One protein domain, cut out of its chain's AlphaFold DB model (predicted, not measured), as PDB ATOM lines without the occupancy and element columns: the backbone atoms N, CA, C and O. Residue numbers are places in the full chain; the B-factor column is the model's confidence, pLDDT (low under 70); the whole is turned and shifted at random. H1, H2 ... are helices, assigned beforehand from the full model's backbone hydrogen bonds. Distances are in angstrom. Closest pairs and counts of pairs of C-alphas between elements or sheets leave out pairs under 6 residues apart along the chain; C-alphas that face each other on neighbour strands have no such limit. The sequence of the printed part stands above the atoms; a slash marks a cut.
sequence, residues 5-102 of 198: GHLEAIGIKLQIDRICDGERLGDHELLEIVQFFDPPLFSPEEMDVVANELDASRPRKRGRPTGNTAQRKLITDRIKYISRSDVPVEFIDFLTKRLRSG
ATOM      1  N   GLY A   5      31.320  62.303 -30.509       55.28
ATOM      2  CA  GLY A   5      32.037  61.732 -29.364       55.28
ATOM      3  C   GLY A   5      31.123  60.969 -28.400       55.28
ATOM      4  O   GLY A   5      31.513  59.952 -27.829       55.28
ATOM      5  N   HIS A   6      29.854  61.377 -28.287       47.50
ATOM      6  CA  HIS A   6      28.859  60.658 -27.488       47.50
ATOM      7  C   HIS A   6      28.523  59.257 -28.030       47.50
ATOM      8  O   HIS A   6      28.276  58.351 -27.237       47.50
ATOM      9  N   LEU A   7      28.528  59.043 -29.352       44.19
ATOM     10  CA  LEU A   7      28.269  57.721 -29.940       44.19
ATOM     11  C   LEU A   7      29.474  56.788 -29.786       44.19
ATOM     12  O   LEU A   7      29.295  55.598 -29.526       44.19
ATOM     13  N   GLU A   8      30.689  57.329 -29.896       58.94
ATOM     14  CA  GLU A   8      31.926  56.579 -29.661       58.94
ATOM     15  C   GLU A   8      32.032  56.134 -28.196       58.94
ATOM     16  O   GLU A   8      32.288  54.959 -27.927       58.94
ATOM     17  N   ALA A   9      31.700  57.017 -27.247       62.91
ATOM     18  CA  ALA A   9      31.664  56.689 -25.822       62.91
ATOM     19  C   ALA A   9      30.654  55.575 -25.483       62.91
ATOM     20  O   ALA A   9      30.951  54.685 -24.682       62.91
ATOM     21  N   ILE A  10      29.473  55.581 -26.115       68.44
ATOM     22  CA  ILE A  10      28.469  54.516 -25.951       68.44
ATOM     23  C   ILE A  10      28.992  53.189 -26.518       68.44
ATOM     24  O   ILE A  10      28.846  52.146 -25.879       68.44
ATOM     25  N   GLY A  11      29.628  53.218 -27.692       74.81
ATOM     26  CA  GLY A  11      30.216  52.031 -28.316       74.81
ATOM     27  C   GLY A  11      31.310  51.389 -27.463       74.81
ATOM     28  O   GLY A  11      31.331  50.170 -27.306       74.81
ATOM     29  N   ILE A  12      32.175  52.204 -26.860       79.69
ATOM     30  CA  ILE A  12      33.296  51.732 -26.039       79.69
ATOM     31  C   ILE A  12      32.806  51.175 -24.704       79.69
ATOM     32  O   ILE A  12      33.266  50.116 -24.278       79.69
ATOM     33  N   LYS A  13      31.796  51.801 -24.086       80.62
ATOM     34  CA  LYS A  13      31.153  51.243 -22.889       80.62
ATOM     35  C   LYS A  13      30.559  49.856 -23.159       80.62
ATOM     36  O   LYS A  13      30.834  48.924 -22.413       80.62
ATOM     37  N   LEU A  14      29.857  49.686 -24.282       82.31
ATOM     38  CA  LEU A  14      29.333  48.380 -24.703       82.31
ATOM     39  C   LEU A  14      30.444  47.347 -24.944       82.31
ATOM     40  O   LEU A  14      30.259  46.161 -24.682       82.31
ATOM     41  N   GLN A  15      31.598  47.761 -25.468       84.12
ATOM     42  CA  GLN A  15      32.746  46.869 -25.633       84.12
ATOM     43  C   GLN A  15      33.336  46.443 -24.277       84.12
ATOM     44  O   GLN A  15      33.662  45.268 -24.105       84.12
ATOM     45  N   ILE A  16      33.443  47.363 -23.316       84.44
ATOM     46  CA  ILE A  16      33.897  47.070 -21.950       84.44
ATOM     47  C   ILE A  16      32.936  46.096 -21.257       84.44
ATOM     48  O   ILE A  16      33.396  45.095 -20.704       84.44
ATOM     49  N   ASP A  17      31.625  46.327 -21.351       83.75
ATOM     50  CA  ASP A  17      30.599  45.449 -20.769       83.75
ATOM     51  C   ASP A  17      30.721  44.021 -21.328       83.75
ATOM     52  O   ASP A  17      30.785  43.053 -20.575       83.75
ATOM     53  N   ARG A  18      30.917  43.882 -22.648       82.12
ATOM     54  CA  ARG A  18      31.160  42.578 -23.295       82.12
ATOM     55  C   ARG A  18      32.388  41.855 -22.734       82.12
ATOM     56  O   ARG A  18      32.365  40.633 -22.615       82.12
ATOM     57  N   ILE A  19      33.466  42.571 -22.401       85.56
ATOM     58  CA  ILE A  19      34.643  41.962 -21.753       85.56
ATOM     59  C   ILE A  19      34.299  41.493 -20.338       85.56
ATOM     60  O   ILE A  19      34.724  40.404 -19.951       85.56
ATOM     61  N   CYS A  20      33.536  42.290 -19.586       83.19
ATOM     62  CA  CYS A  20      33.097  41.942 -18.234       83.19
ATOM     63  C   CYS A  20      32.195  40.696 -18.238       83.19
ATOM     64  O   CYS A  20      32.330  39.839 -17.369       83.19
ATOM     65  N   ASP A  21      31.391  40.521 -19.289       82.81
ATOM     66  CA  ASP A  21      30.584  39.317 -19.540       82.81
ATOM     67  C   ASP A  21      31.408  38.113 -20.050       82.81
ATOM     68  O   ASP A  21      30.878  37.031 -20.318       82.81
ATOM     69  N   GLY A  22      32.728  38.269 -20.193       75.88
ATOM     70  CA  GLY A  22      33.650  37.210 -20.601       75.88
ATOM     71  C   GLY A  22      33.796  37.030 -22.115       75.88
ATOM     72  O   GLY A  22      34.426  36.058 -22.558       75.88
ATOM     73  N   GLU A  23      33.266  37.941 -22.937       79.25
ATOM     74  CA  GLU A  23      33.504  37.906 -24.377       79.25
ATOM     75  C   GLU A  23      34.957  38.240 -24.727       79.25
ATOM     76  O   GLU A  23      35.638  39.053 -24.102       79.25
ATOM     77  N   ARG A  24      35.440  37.637 -25.818       78.94
ATOM     78  CA  ARG A  24      36.738  37.982 -26.398       78.94
ATOM     79  C   ARG A  24      36.575  39.062 -27.457       78.94
ATOM     80  O   ARG A  24      35.974  38.812 -28.504       78.94
ATOM     81  N   LEU A  25      37.174  40.223 -27.218       79.69
ATOM     82  CA  LEU A  25      37.296  41.271 -28.228       79.69
ATOM     83  C   LEU A  25      38.517  41.068 -29.128       79.69
ATOM     84  O   LEU A  25      39.511  40.452 -28.733       79.69
ATOM     85  N   GLY A  26      38.432  41.586 -30.355       78.94
ATOM     86  CA  GLY A  26      39.576  41.642 -31.260       78.94
ATOM     87  C   GLY A  26      40.580  42.725 -30.856       78.94
ATOM     88  O   GLY A  26      40.230  43.689 -30.186       78.94
ATOM     89  N   ASP A  27      41.822  42.607 -31.333       82.38
ATOM     90  CA  ASP A  27      42.902  43.539 -30.967       82.38
ATOM     91  C   ASP A  27      42.611  45.012 -31.306       82.38
ATOM     92  O   ASP A  27      43.060  45.902 -30.593       82.38
ATOM     93  N   HIS A  28      41.839  45.272 -32.366       81.25
ATOM     94  CA  HIS A  28      41.405  46.622 -32.740       81.25
ATOM     95  C   HIS A  28      40.436  47.220 -31.717       81.25
ATOM     96  O   HIS A  28      40.640  48.338 -31.270       81.25
ATOM     97  N   GLU A  29      39.418  46.447 -31.323       84.94
ATOM     98  CA  GLU A  29      38.440  46.851 -30.303       84.94
ATOM     99  C   GLU A  29      39.159  47.092 -28.962       84.94
ATOM    100  O   GLU A  29      38.881  48.054 -28.263       84.94
ATOM    101  N   LEU A  30      40.160  46.270 -28.621       87.69
ATOM    102  CA  LEU A  30      40.983  46.503 -27.428       87.69
ATOM    103  C   LEU A  30      41.800  47.790 -27.511       87.69
ATOM    104  O   LEU A  30      41.933  48.486 -26.510       87.69
ATOM    105  N   LEU A  31      42.376  48.087 -28.677       88.44
ATOM    106  CA  LEU A  31      43.172  49.293 -28.867       88.44
ATOM    107  C   LEU A  31      42.311  50.558 -28.756       88.44
ATOM    108  O   LEU A  31      42.750  51.509 -28.114       88.44
ATOM    109  N   GLU A  32      41.093  50.539 -29.307       87.12
ATOM    110  CA  GLU A  32      40.101  51.615 -29.154       87.12
ATOM    111  C   GLU A  32      39.791  51.877 -27.676       87.12
ATOM    112  O   GLU A  32      39.903  53.012 -27.218       87.12
ATOM    113  N   ILE A  33      39.490  50.826 -26.902       88.75
ATOM    114  CA  ILE A  33      39.204  50.955 -25.465       88.75
ATOM    115  C   ILE A  33      40.404  51.542 -24.717       88.75
ATOM    116  O   ILE A  33      40.242  52.433 -23.890       88.75
ATOM    117  N   VAL A  34      41.624  51.070 -24.998       89.56
ATOM    118  CA  VAL A  34      42.835  51.596 -24.345       89.56
ATOM    119  C   VAL A  34      43.031  53.089 -24.637       89.56
ATOM    120  O   VAL A  34      43.454  53.827 -23.747       89.56
ATOM    121  N   GLN A  35      42.738  53.530 -25.862       88.75
ATOM    122  CA  GLN A  35      42.882  54.927 -26.292       88.75
ATOM    123  C   GLN A  35      41.779  55.849 -25.760       88.75
ATOM    124  O   GLN A  35      41.955  57.062 -25.782       88.75
ATOM    125  N   PHE A  36      40.666  55.287 -25.290       89.38
ATOM    126  CA  PHE A  36      39.496  56.042 -24.854       89.38
ATOM    127  C   PHE A  36      39.646  56.717 -23.491       89.38
ATOM    128  O   PHE A  36      39.005  57.731 -23.230       89.38
ATOM    129  N   PHE A  37      40.442  56.137 -22.595       86.25
ATOM    130  CA  PHE A  37      40.536  56.627 -21.224       86.25
ATOM    131  C   PHE A  37      41.208  58.000 -21.152       86.25
ATOM    132  O   PHE A  37      42.312  58.188 -21.665       86.25
ATOM    133  N   ASP A  38      40.571  58.914 -20.421       83.81
ATOM    134  CA  ASP A  38      41.106  60.225 -20.060       83.81
ATOM    135  C   ASP A  38      41.063  60.383 -18.525       83.81
ATOM    136  O   ASP A  38      39.984  60.278 -17.937       83.81
ATOM    137  N   PRO A  39      42.206  60.552 -17.830       86.75
ATOM    138  CA  PRO A  39      43.571  60.610 -18.363       86.75
ATOM    139  C   PRO A  39      44.008  59.296 -19.039       86.75
ATOM    140  O   PRO A  39      43.453  58.243 -18.711       86.75
ATOM    141  N   PRO A  40      45.020  59.311 -19.930       89.19
ATOM    142  CA  PRO A  40      45.529  58.103 -20.582       89.19
ATOM    143  C   PRO A  40      45.968  57.019 -19.589       89.19
ATOM    144  O   PRO A  40      46.546  57.315 -18.541       89.19
ATOM    145  N   LEU A  41      45.728  55.745 -19.922       86.69
ATOM    146  CA  LEU A  41      46.165  54.607 -19.093       86.69
ATOM    147  C   LEU A  41      47.680  54.394 -19.093       86.69
ATOM    148  O   LEU A  41      48.229  53.859 -18.132       86.69
ATOM    149  N   PHE A  42      48.333  54.766 -20.190       88.06
ATOM    150  CA  PHE A  42      49.731  54.474 -20.469       88.06
ATOM    151  C   PHE A  42      50.480  55.755 -20.802       88.06
ATOM    152  O   PHE A  42      49.910  56.682 -21.385       88.06
ATOM    153  N   SER A  43      51.777  55.789 -20.492       87.50
ATOM    154  CA  SER A  43      52.639  56.833 -21.044       87.50
ATOM    155  C   SER A  43      52.696  56.719 -22.579       87.50
ATOM    156  O   SER A  43      52.449  55.637 -23.121       87.50
ATOM    157  N   PRO A  44      53.061  57.782 -23.317       85.88
ATOM    158  CA  PRO A  44      53.174  57.716 -24.777       85.88
ATOM    159  C   PRO A  44      54.091  56.585 -25.277       85.88
ATOM    160  O   PRO A  44      53.795  55.935 -26.279       85.88
ATOM    161  N   GLU A  45      55.177  56.307 -24.552       82.50
ATOM    162  CA  GLU A  45      56.121  55.232 -24.871       82.50
ATOM    163  C   GLU A  45      55.507  53.843 -24.660       82.50
ATOM    164  O   GLU A  45      55.669  52.945 -25.488       82.50
ATOM    165  N   GLU A  46      54.772  53.659 -23.563       85.38
ATOM    166  CA  GLU A  46      54.069  52.410 -23.263       85.38
ATOM    167  C   GLU A  46      52.923  52.170 -24.244       85.38
ATOM    168  O   GLU A  46      52.738  51.051 -24.728       85.38
ATOM    169  N   MET A  47      52.201  53.237 -24.585       87.81
ATOM    170  CA  MET A  47      51.119  53.210 -25.552       87.81
ATOM    171  C   MET A  47      51.618  52.806 -26.940       87.81
ATOM    172  O   MET A  47      50.946  52.031 -27.618       87.81
ATOM    173  N   ASP A  48      52.812  53.248 -27.356       84.38
ATOM    174  CA  ASP A  48      53.398  52.802 -28.625       84.38
ATOM    175  C   ASP A  48      53.678  51.295 -28.622       84.38
ATOM    176  O   ASP A  48      53.404  50.603 -29.603       84.38
ATOM    177  N   VAL A  49      54.159  50.739 -27.507       83.19
ATOM    178  CA  VAL A  49      54.383  49.291 -27.388       83.19
ATOM    179  C   VAL A  49      53.062  48.519 -27.392       83.19
ATOM    180  O   VAL A  49      52.962  47.508 -28.090       83.19
ATOM    181  N   VAL A  50      52.039  48.993 -26.675       87.12
ATOM    182  CA  VAL A  50      50.693  48.391 -26.692       87.12
ATOM    183  C   VAL A  50      50.106  48.442 -28.105       87.12
ATOM    184  O   VAL A  50      49.650  47.418 -28.618       87.12
ATOM    185  N   ALA A  51      50.202  49.585 -28.785       85.75
ATOM    186  CA  ALA A  51      49.763  49.743 -30.166       85.75
ATOM    187  C   ALA A  51      50.538  48.825 -31.122       85.75
ATOM    188  O   ALA A  51      49.932  48.199 -31.978       85.75
ATOM    189  N   ASN A  52      51.852  48.654 -30.960       81.06
ATOM    190  CA  ASN A  52      52.641  47.729 -31.783       81.06
ATOM    191  C   ASN A  52      52.236  46.248 -31.595       81.06
ATOM    192  O   ASN A  52      52.420  45.434 -32.506       81.06
ATOM    193  N   GLU A  53      51.692  45.878 -30.433       82.38
ATOM    194  CA  GLU A  53      51.236  44.512 -30.138       82.38
ATOM    195  C   GLU A  53      49.776  44.245 -30.545       82.38
ATOM    196  O   GLU A  53      49.434  43.095 -30.866       82.38
ATOM    197  N   LEU A  54      48.924  45.275 -30.525       83.19
ATOM    198  CA  LEU A  54      47.497  45.184 -30.850       83.19
ATOM    199  C   LEU A  54      47.188  45.576 -32.305       83.19
ATOM    200  O   LEU A  54      46.372  44.936 -32.967       83.19
ATOM    201  N   ASP A  55      47.871  46.575 -32.858       81.06
ATOM    202  CA  ASP A  55      47.645  47.022 -34.228       81.06
ATOM    203  C   ASP A  55      48.281  46.050 -35.231       81.06
ATOM    204  O   ASP A  55      49.502  45.891 -35.352       81.06
ATOM    205  N   ALA A  56      47.418  45.372 -35.985       68.19
ATOM    206  CA  ALA A  56      47.850  44.412 -36.979       68.19
ATOM    207  C   ALA A  56      48.533  45.052 -38.196       68.19
ATOM    208  O   ALA A  56      49.327  44.361 -38.848       68.19
ATOM    209  N   SER A  57      48.215  46.320 -38.482       69.75
ATOM    210  CA  SER A  57      48.715  47.090 -39.624       69.75
ATOM    211  C   SER A  57      50.154  47.559 -39.429       69.75
ATOM    212  O   SER A  57      50.883  47.747 -40.405       69.75
ATOM    213  N   ARG A  58      50.608  47.665 -38.174       70.56
ATOM    214  CA  ARG A  58      51.986  48.036 -37.871       70.56
ATOM    215  C   ARG A  58      52.936  46.885 -38.214       70.56
ATOM    216  O   ARG A  58      52.745  45.749 -37.752       70.56
ATOM    217  N   PRO A  59      53.976  47.135 -39.030       62.97
ATOM    218  CA  PRO A  59      54.963  46.119 -39.342       62.97
ATOM    219  C   PRO A  59      55.703  45.732 -38.061       62.97
ATOM    220  O   PRO A  59      56.240  46.585 -37.352       62.97
ATOM    221  N   ARG A  60      55.769  44.428 -37.764       63.22
ATOM    222  CA  ARG A  60      56.632  43.934 -36.685       63.22
ATOM    223  C   ARG A  60      58.063  44.355 -37.002       63.22
ATOM    224  O   ARG A  60      58.613  43.902 -38.009       63.22
ATOM    225  N   LYS A  61      58.663  45.200 -36.154       61.56
ATOM    226  CA  LYS A  61      60.083  45.551 -36.265       61.56
ATOM    227  C   LYS A  61      60.891  44.252 -36.262       61.56
ATOM    228  O   LYS A  61      60.869  43.497 -35.291       61.56
ATOM    229  N   ARG A  62      61.547  43.956 -37.385       55.06
ATOM    230  CA  ARG A  62      62.490  42.840 -37.507       55.06
ATOM    231  C   ARG A  62      63.843  43.328 -36.992       55.06
ATOM    232  O   ARG A  62      64.296  44.383 -37.419       55.06
ATOM    233  N   GLY A  63      64.470  42.582 -36.086       61.44
ATOM    234  CA  GLY A  63      65.784  42.924 -35.530       61.44
ATOM    235  C   GLY A  63      65.872  42.730 -34.018       61.44
ATOM    236  O   GLY A  63      64.890  42.389 -33.358       61.44
ATOM    237  N   ARG A  64      67.077  42.924 -33.471       53.75
ATOM    238  CA  ARG A  64      67.334  42.864 -32.028       53.75
ATOM    239  C   ARG A  64      66.699  44.093 -31.355       53.75
ATOM    240  O   ARG A  64      66.894  45.196 -31.864       53.75
ATOM    241  N   PRO A  65      65.968  43.940 -30.236       59.44
ATOM    242  CA  PRO A  65      65.470  45.083 -29.477       59.44
ATOM    243  C   PRO A  65      66.642  45.981 -29.071       59.44
ATOM    244  O   PRO A  65      67.638  45.486 -28.536       59.44
ATOM    245  N   THR A  66      66.547  47.281 -29.334       57.62
ATOM    246  CA  THR A  66      67.473  48.266 -28.771       57.62
ATOM    247  C   THR A  66      67.240  48.341 -27.259       57.62
ATOM    248  O   THR A  66      66.107  48.244 -26.799       57.62
ATOM    249  N   GLY A  67      68.304  48.465 -26.459       50.38
ATOM    250  CA  GLY A  67      68.257  48.279 -24.997       50.38
ATOM    251  C   GLY A  67      67.322  49.214 -24.212       50.38
ATOM    252  O   GLY A  67      67.117  48.973 -23.029       50.38
ATOM    253  N   ASN A  68      66.739  50.227 -24.862       52.97
ATOM    254  CA  ASN A  68      65.879  51.245 -24.252       52.97
ATOM    255  C   ASN A  68      64.378  51.094 -24.563       52.97
ATOM    256  O   ASN A  68      63.587  51.927 -24.135       52.97
ATOM    257  N   THR A  69      63.950  50.075 -25.312       56.19
ATOM    258  CA  THR A  69      62.518  49.873 -25.573       56.19
ATOM    259  C   THR A  69      61.870  49.173 -24.385       56.19
ATOM    260  O   THR A  69      62.289  48.071 -24.018       56.19
ATOM    261  N   ALA A  70      60.828  49.779 -23.802       60.06
ATOM    262  CA  ALA A  70      60.022  49.142 -22.766       60.06
ATOM    263  C   ALA A  70      59.583  47.750 -23.246       60.06
ATOM    264  O   ALA A  70      58.888  47.588 -24.250       60.06
ATOM    265  N   GLN A  71      60.070  46.710 -22.569       70.81
ATOM    266  CA  GLN A  71      59.815  45.344 -23.003       70.81
ATOM    267  C   GLN A  71      58.346  45.014 -22.748       70.81
ATOM    268  O   GLN A  71      57.834  45.291 -21.664       70.81
ATOM    269  N   ARG A  72      57.684  44.342 -23.700       73.56
ATOM    270  CA  ARG A  72      56.295  43.862 -23.563       73.56
ATOM    271  C   ARG A  72      56.024  43.244 -22.191       73.56
ATOM    272  O   ARG A  72      54.982  43.495 -21.600       73.56
ATOM    273  N   LYS A  73      56.978  42.458 -21.679       77.75
ATOM    274  CA  LYS A  73      56.913  41.821 -20.357       77.75
ATOM    275  C   LYS A  73      56.773  42.845 -19.222       77.75
ATOM    276  O   LYS A  73      55.898  42.684 -18.386       77.75
ATOM    277  N   LEU A  74      57.567  43.913 -19.247       81.12
ATOM    278  CA  LEU A  74      57.557  44.967 -18.235       81.12
ATOM    279  C   LEU A  74      56.233  45.742 -18.240       81.12
ATOM    280  O   LEU A  74      55.644  45.938 -17.185       81.12
ATOM    281  N   ILE A  75      55.717  46.101 -19.419       83.44
ATOM    282  CA  ILE A  75      54.410  46.773 -19.542       83.44
ATOM    283  C   ILE A  75      53.289  45.857 -19.058       83.44
ATOM    284  O   ILE A  75      52.444  46.259 -18.271       83.44
ATOM    285  N   THR A  76      53.320  44.594 -19.471       83.75
ATOM    286  CA  THR A  76      52.338  43.588 -19.057       83.75
ATOM    287  C   THR A  76      52.311  43.386 -17.543       83.75
ATOM    288  O   THR A  76      51.243  43.197 -16.966       83.75
ATOM    289  N   ASP A  77      53.473  43.406 -16.892       83.56
ATOM    290  CA  ASP A  77      53.553  43.286 -15.438       83.56
ATOM    291  C   ASP A  77      53.100  44.578 -14.740       83.56
ATOM    292  O   ASP A  77      52.483  44.489 -13.684       83.56
ATOM    293  N   ARG A  78      53.299  45.757 -15.352       84.62
ATOM    294  CA  ARG A  78      52.786  47.045 -14.847       84.62
ATOM    295  C   ARG A  78      51.271  47.199 -14.988       84.62
ATOM    296  O   ARG A  78      50.655  47.738 -14.077       84.62
ATOM    297  N   ILE A  79      50.670  46.684 -16.064       85.81
ATOM    298  CA  ILE A  79      49.215  46.747 -16.305       85.81
ATOM    299  C   ILE A  79      48.425  46.174 -15.125       85.81
ATOM    300  O   ILE A  79      47.423  46.750 -14.721       85.81
ATOM    301  N   LYS A  80      48.917  45.090 -14.516       83.50
ATOM    302  CA  LYS A  80      48.281  44.454 -13.353       83.50
ATOM    303  C   LYS A  80      48.160  45.350 -12.122       83.50
ATOM    304  O   LYS A  80      47.357  45.055 -11.246       83.50
ATOM    305  N   TYR A  81      48.984  46.390 -12.033       85.06
ATOM    306  CA  TYR A  81      48.988  47.328 -10.914       85.06
ATOM    307  C   TYR A  81      48.205  48.609 -11.221       85.06
ATOM    308  O   TYR A  81      48.191  49.517 -10.393       85.06
ATOM    309  N   ILE A  82      47.552  48.704 -12.387       86.50
ATOM    310  CA  ILE A  82      46.636  49.807 -12.678       86.50
ATOM    311  C   ILE A  82      45.430  49.664 -11.749       86.50
ATOM    312  O   ILE A  82      44.596  48.780 -11.919       86.50
ATOM    313  N   SER A  83      45.357  50.544 -10.753       80.94
ATOM    314  CA  SER A  83      44.229  50.665  -9.834       80.94
ATOM    315  C   SER A  83      43.542  51.997 -10.103       80.94
ATOM    316  O   SER A  83      43.965  53.048  -9.623       80.94
ATOM    317  N   ARG A  84      42.529  51.951 -10.966       87.12
ATOM    318  CA  ARG A  84      41.729  53.095 -11.396       87.12
ATOM    319  C   ARG A  84      40.257  52.734 -11.273       87.12
ATOM    320  O   ARG A  84      39.863  51.658 -11.701       87.12
ATOM    321  N   SER A  85      39.452  53.617 -10.687       83.88
ATOM    322  CA  SER A  85      38.028  53.353 -10.437       83.88
ATOM    323  C   SER A  85      37.183  53.296 -11.709       83.88
ATOM    324  O   SER A  85      36.117  52.694 -11.710       83.88
ATOM    325  N   ASP A  86      37.643  53.940 -12.780       83.00
ATOM    326  CA  ASP A  86      36.983  53.996 -14.084       83.00
ATOM    327  C   ASP A  86      37.355  52.825 -15.007       83.00
ATOM    328  O   ASP A  86      36.755  52.670 -16.067       83.00
ATOM    329  N   VAL A  87      38.311  51.981 -14.606       86.56
ATOM    330  CA  VAL A  87      38.819  50.874 -15.419       86.56
ATOM    331  C   VAL A  87      38.457  49.543 -14.758       86.56
ATOM    332  O   VAL A  87      38.998  49.229 -13.697       86.56
ATOM    333  N   PRO A  88      37.588  48.721 -15.369       88.06
ATOM    334  CA  PRO A  88      37.233  47.425 -14.799       88.06
ATOM    335  C   PRO A  88      38.438  46.491 -14.669       88.06
ATOM    336  O   PRO A  88      39.299  46.417 -15.555       88.06
ATOM    337  N   VAL A  89      38.481  45.733 -13.576       88.56
ATOM    338  CA  VAL A  89      39.563  44.774 -13.297       88.56
ATOM    339  C   VAL A  89      39.582  43.672 -14.358       88.56
ATOM    340  O   VAL A  89      40.643  43.241 -14.805       88.56
ATOM    341  N   GLU A  90      38.406  43.279 -14.835       87.44
ATOM    342  CA  GLU A  90      38.183  42.305 -15.898       87.44
ATOM    343  C   GLU A  90      38.858  42.745 -17.201       87.44
ATOM    344  O   GLU A  90      39.497  41.935 -17.879       87.44
ATOM    345  N   PHE A  91      38.781  44.040 -17.524       89.56
ATOM    346  CA  PHE A  91      39.455  44.617 -18.682       89.56
ATOM    347  C   PHE A  91      40.980  44.572 -18.532       89.56
ATOM    348  O   PHE A  91      41.675  44.121 -19.447       89.56
ATOM    349  N   ILE A  92      41.506  44.970 -17.369       90.00
ATOM    350  CA  ILE A  92      42.941  44.905 -17.053       90.00
ATOM    351  C   ILE A  92      43.465  43.467 -17.163       90.00
ATOM    352  O   ILE A  92      44.502  43.214 -17.793       90.00
ATOM    353  N   ASP A  93      42.729  42.504 -16.617       87.81
ATOM    354  CA  ASP A  93      43.054  41.084 -16.692       87.81
ATOM    355  C   ASP A  93      43.026  40.564 -18.129       87.81
ATOM    356  O   ASP A  93      43.914  39.807 -18.544       87.81
ATOM    357  N   PHE A  94      42.024  40.973 -18.907       86.94
ATOM    358  CA  PHE A  94      41.887  40.599 -20.307       86.94
ATOM    359  C   PHE A  94      43.055  41.132 -21.145       86.94
ATOM    360  O   PHE A  94      43.724  40.358 -21.841       86.94
ATOM    361  N   LEU A  95      43.354  42.429 -21.026       88.94
ATOM    362  CA  LEU A  95      44.466  43.089 -21.709       88.94
ATOM    363  C   LEU A  95      45.804  42.436 -21.334       88.94
ATOM    364  O   LEU A  95      46.613  42.107 -22.205       88.94
ATOM    365  N   THR A  96      46.007  42.143 -20.048       88.62
ATOM    366  CA  THR A  96      47.205  41.453 -19.556       88.62
ATOM    367  C   THR A  96      47.346  40.059 -20.163       88.62
ATOM    368  O   THR A  96      48.409  39.708 -20.681       88.62
ATOM    369  N   LYS A  97      46.284  39.240 -20.133       84.88
ATOM    370  CA  LYS A  97      46.282  37.889 -20.726       84.88
ATOM    371  C   LYS A  97      46.594  37.953 -22.221       84.88
ATOM    372  O   LYS A  97      47.416  37.171 -22.714       84.88
ATOM    373  N   ARG A  98      45.998  38.914 -22.932       84.75
ATOM    374  CA  ARG A  98      46.242  39.137 -24.356       84.75
ATOM    375  C   ARG A  98      47.707  39.470 -24.639       84.75
ATOM    376  O   ARG A  98      48.313  38.809 -25.489       84.75
ATOM    377  N   LEU A  99      48.292  40.435 -23.933       83.50
ATOM    378  CA  LEU A  99      49.685  40.851 -24.133       83.50
ATOM    379  C   LEU A  99      50.689  39.757 -23.725       83.50
ATOM    380  O   LEU A  99      51.682  39.549 -24.427       83.50
ATOM    381  N   ARG A 100      50.402  38.969 -22.672       81.81
ATOM    382  CA  ARG A 100      51.215  37.796 -22.280       81.81
ATOM    383  C   ARG A 100      51.273  36.730 -23.360       81.81
ATOM    384  O   ARG A 100      52.335  36.160 -23.593       81.81
ATOM    385  N   SER A 101      50.142  36.458 -24.011       77.19
ATOM    386  CA  SER A 101      50.051  35.381 -25.001       77.19
ATOM    387  C   SER A 101      50.969  35.597 -26.212       77.19
ATOM    388  O   SER A 101      51.398  34.626 -26.834       77.19
ATOM    389  N   GLY A 102      51.254  36.858 -26.577       66.69
ATOM    390  CA  GLY A 102      52.028  37.227 -27.771       66.69
ATOM    391  C   GLY A 102      51.406  36.784 -29.107       66.69
ATOM    392  O   GLY A 102      51.996  36.992 -30.171       66.69
TER     393      GLY A 102
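This is residues 5 to 102 of the 198 residues of an uncharacterized protein of Parasphingorhabdus marina DSM 22363 (UniProt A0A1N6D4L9). Two helical hairpins, H2 with H3 and H4 with H5, cross with few contacts between them; H1, the longest helix, covers one end, and residues 62 to 68 stick out at the other. The printed part has 98 residues with five named helices, H1 to H5 in chain order, and no named strand. It is all helix and compact, with a radius of gyration of the C-alphas of 13.6 A and spans of 41 by 28 by 25 A.

H1, residues 5 to 20, touches H2, residues 27 to 36, with residues 9 to 16 alone, at a steep tilt of 58 degrees; the closest C-alphas, of Ile 12 and Ile 33, are 6.0 A apart. H2 and H3, residues 44 to 54, form a hairpin at 23 degrees. H4, residues 72 to 79, and H5, residues 89 to 101, form another at 9 degrees. In these helices every O i to N i+4 pair is within hydrogen-bond range.

H1, 22.7 A long, begins at C-alpha 5 (32.037, 61.732, -29.364); H5, 18.3 A, ends at C-alpha 101 (50.051, 35.381, -25.001).

The printed part has no cut. The link H3 to H4 is long, and its residues 59 to 70 are under pLDDT 70.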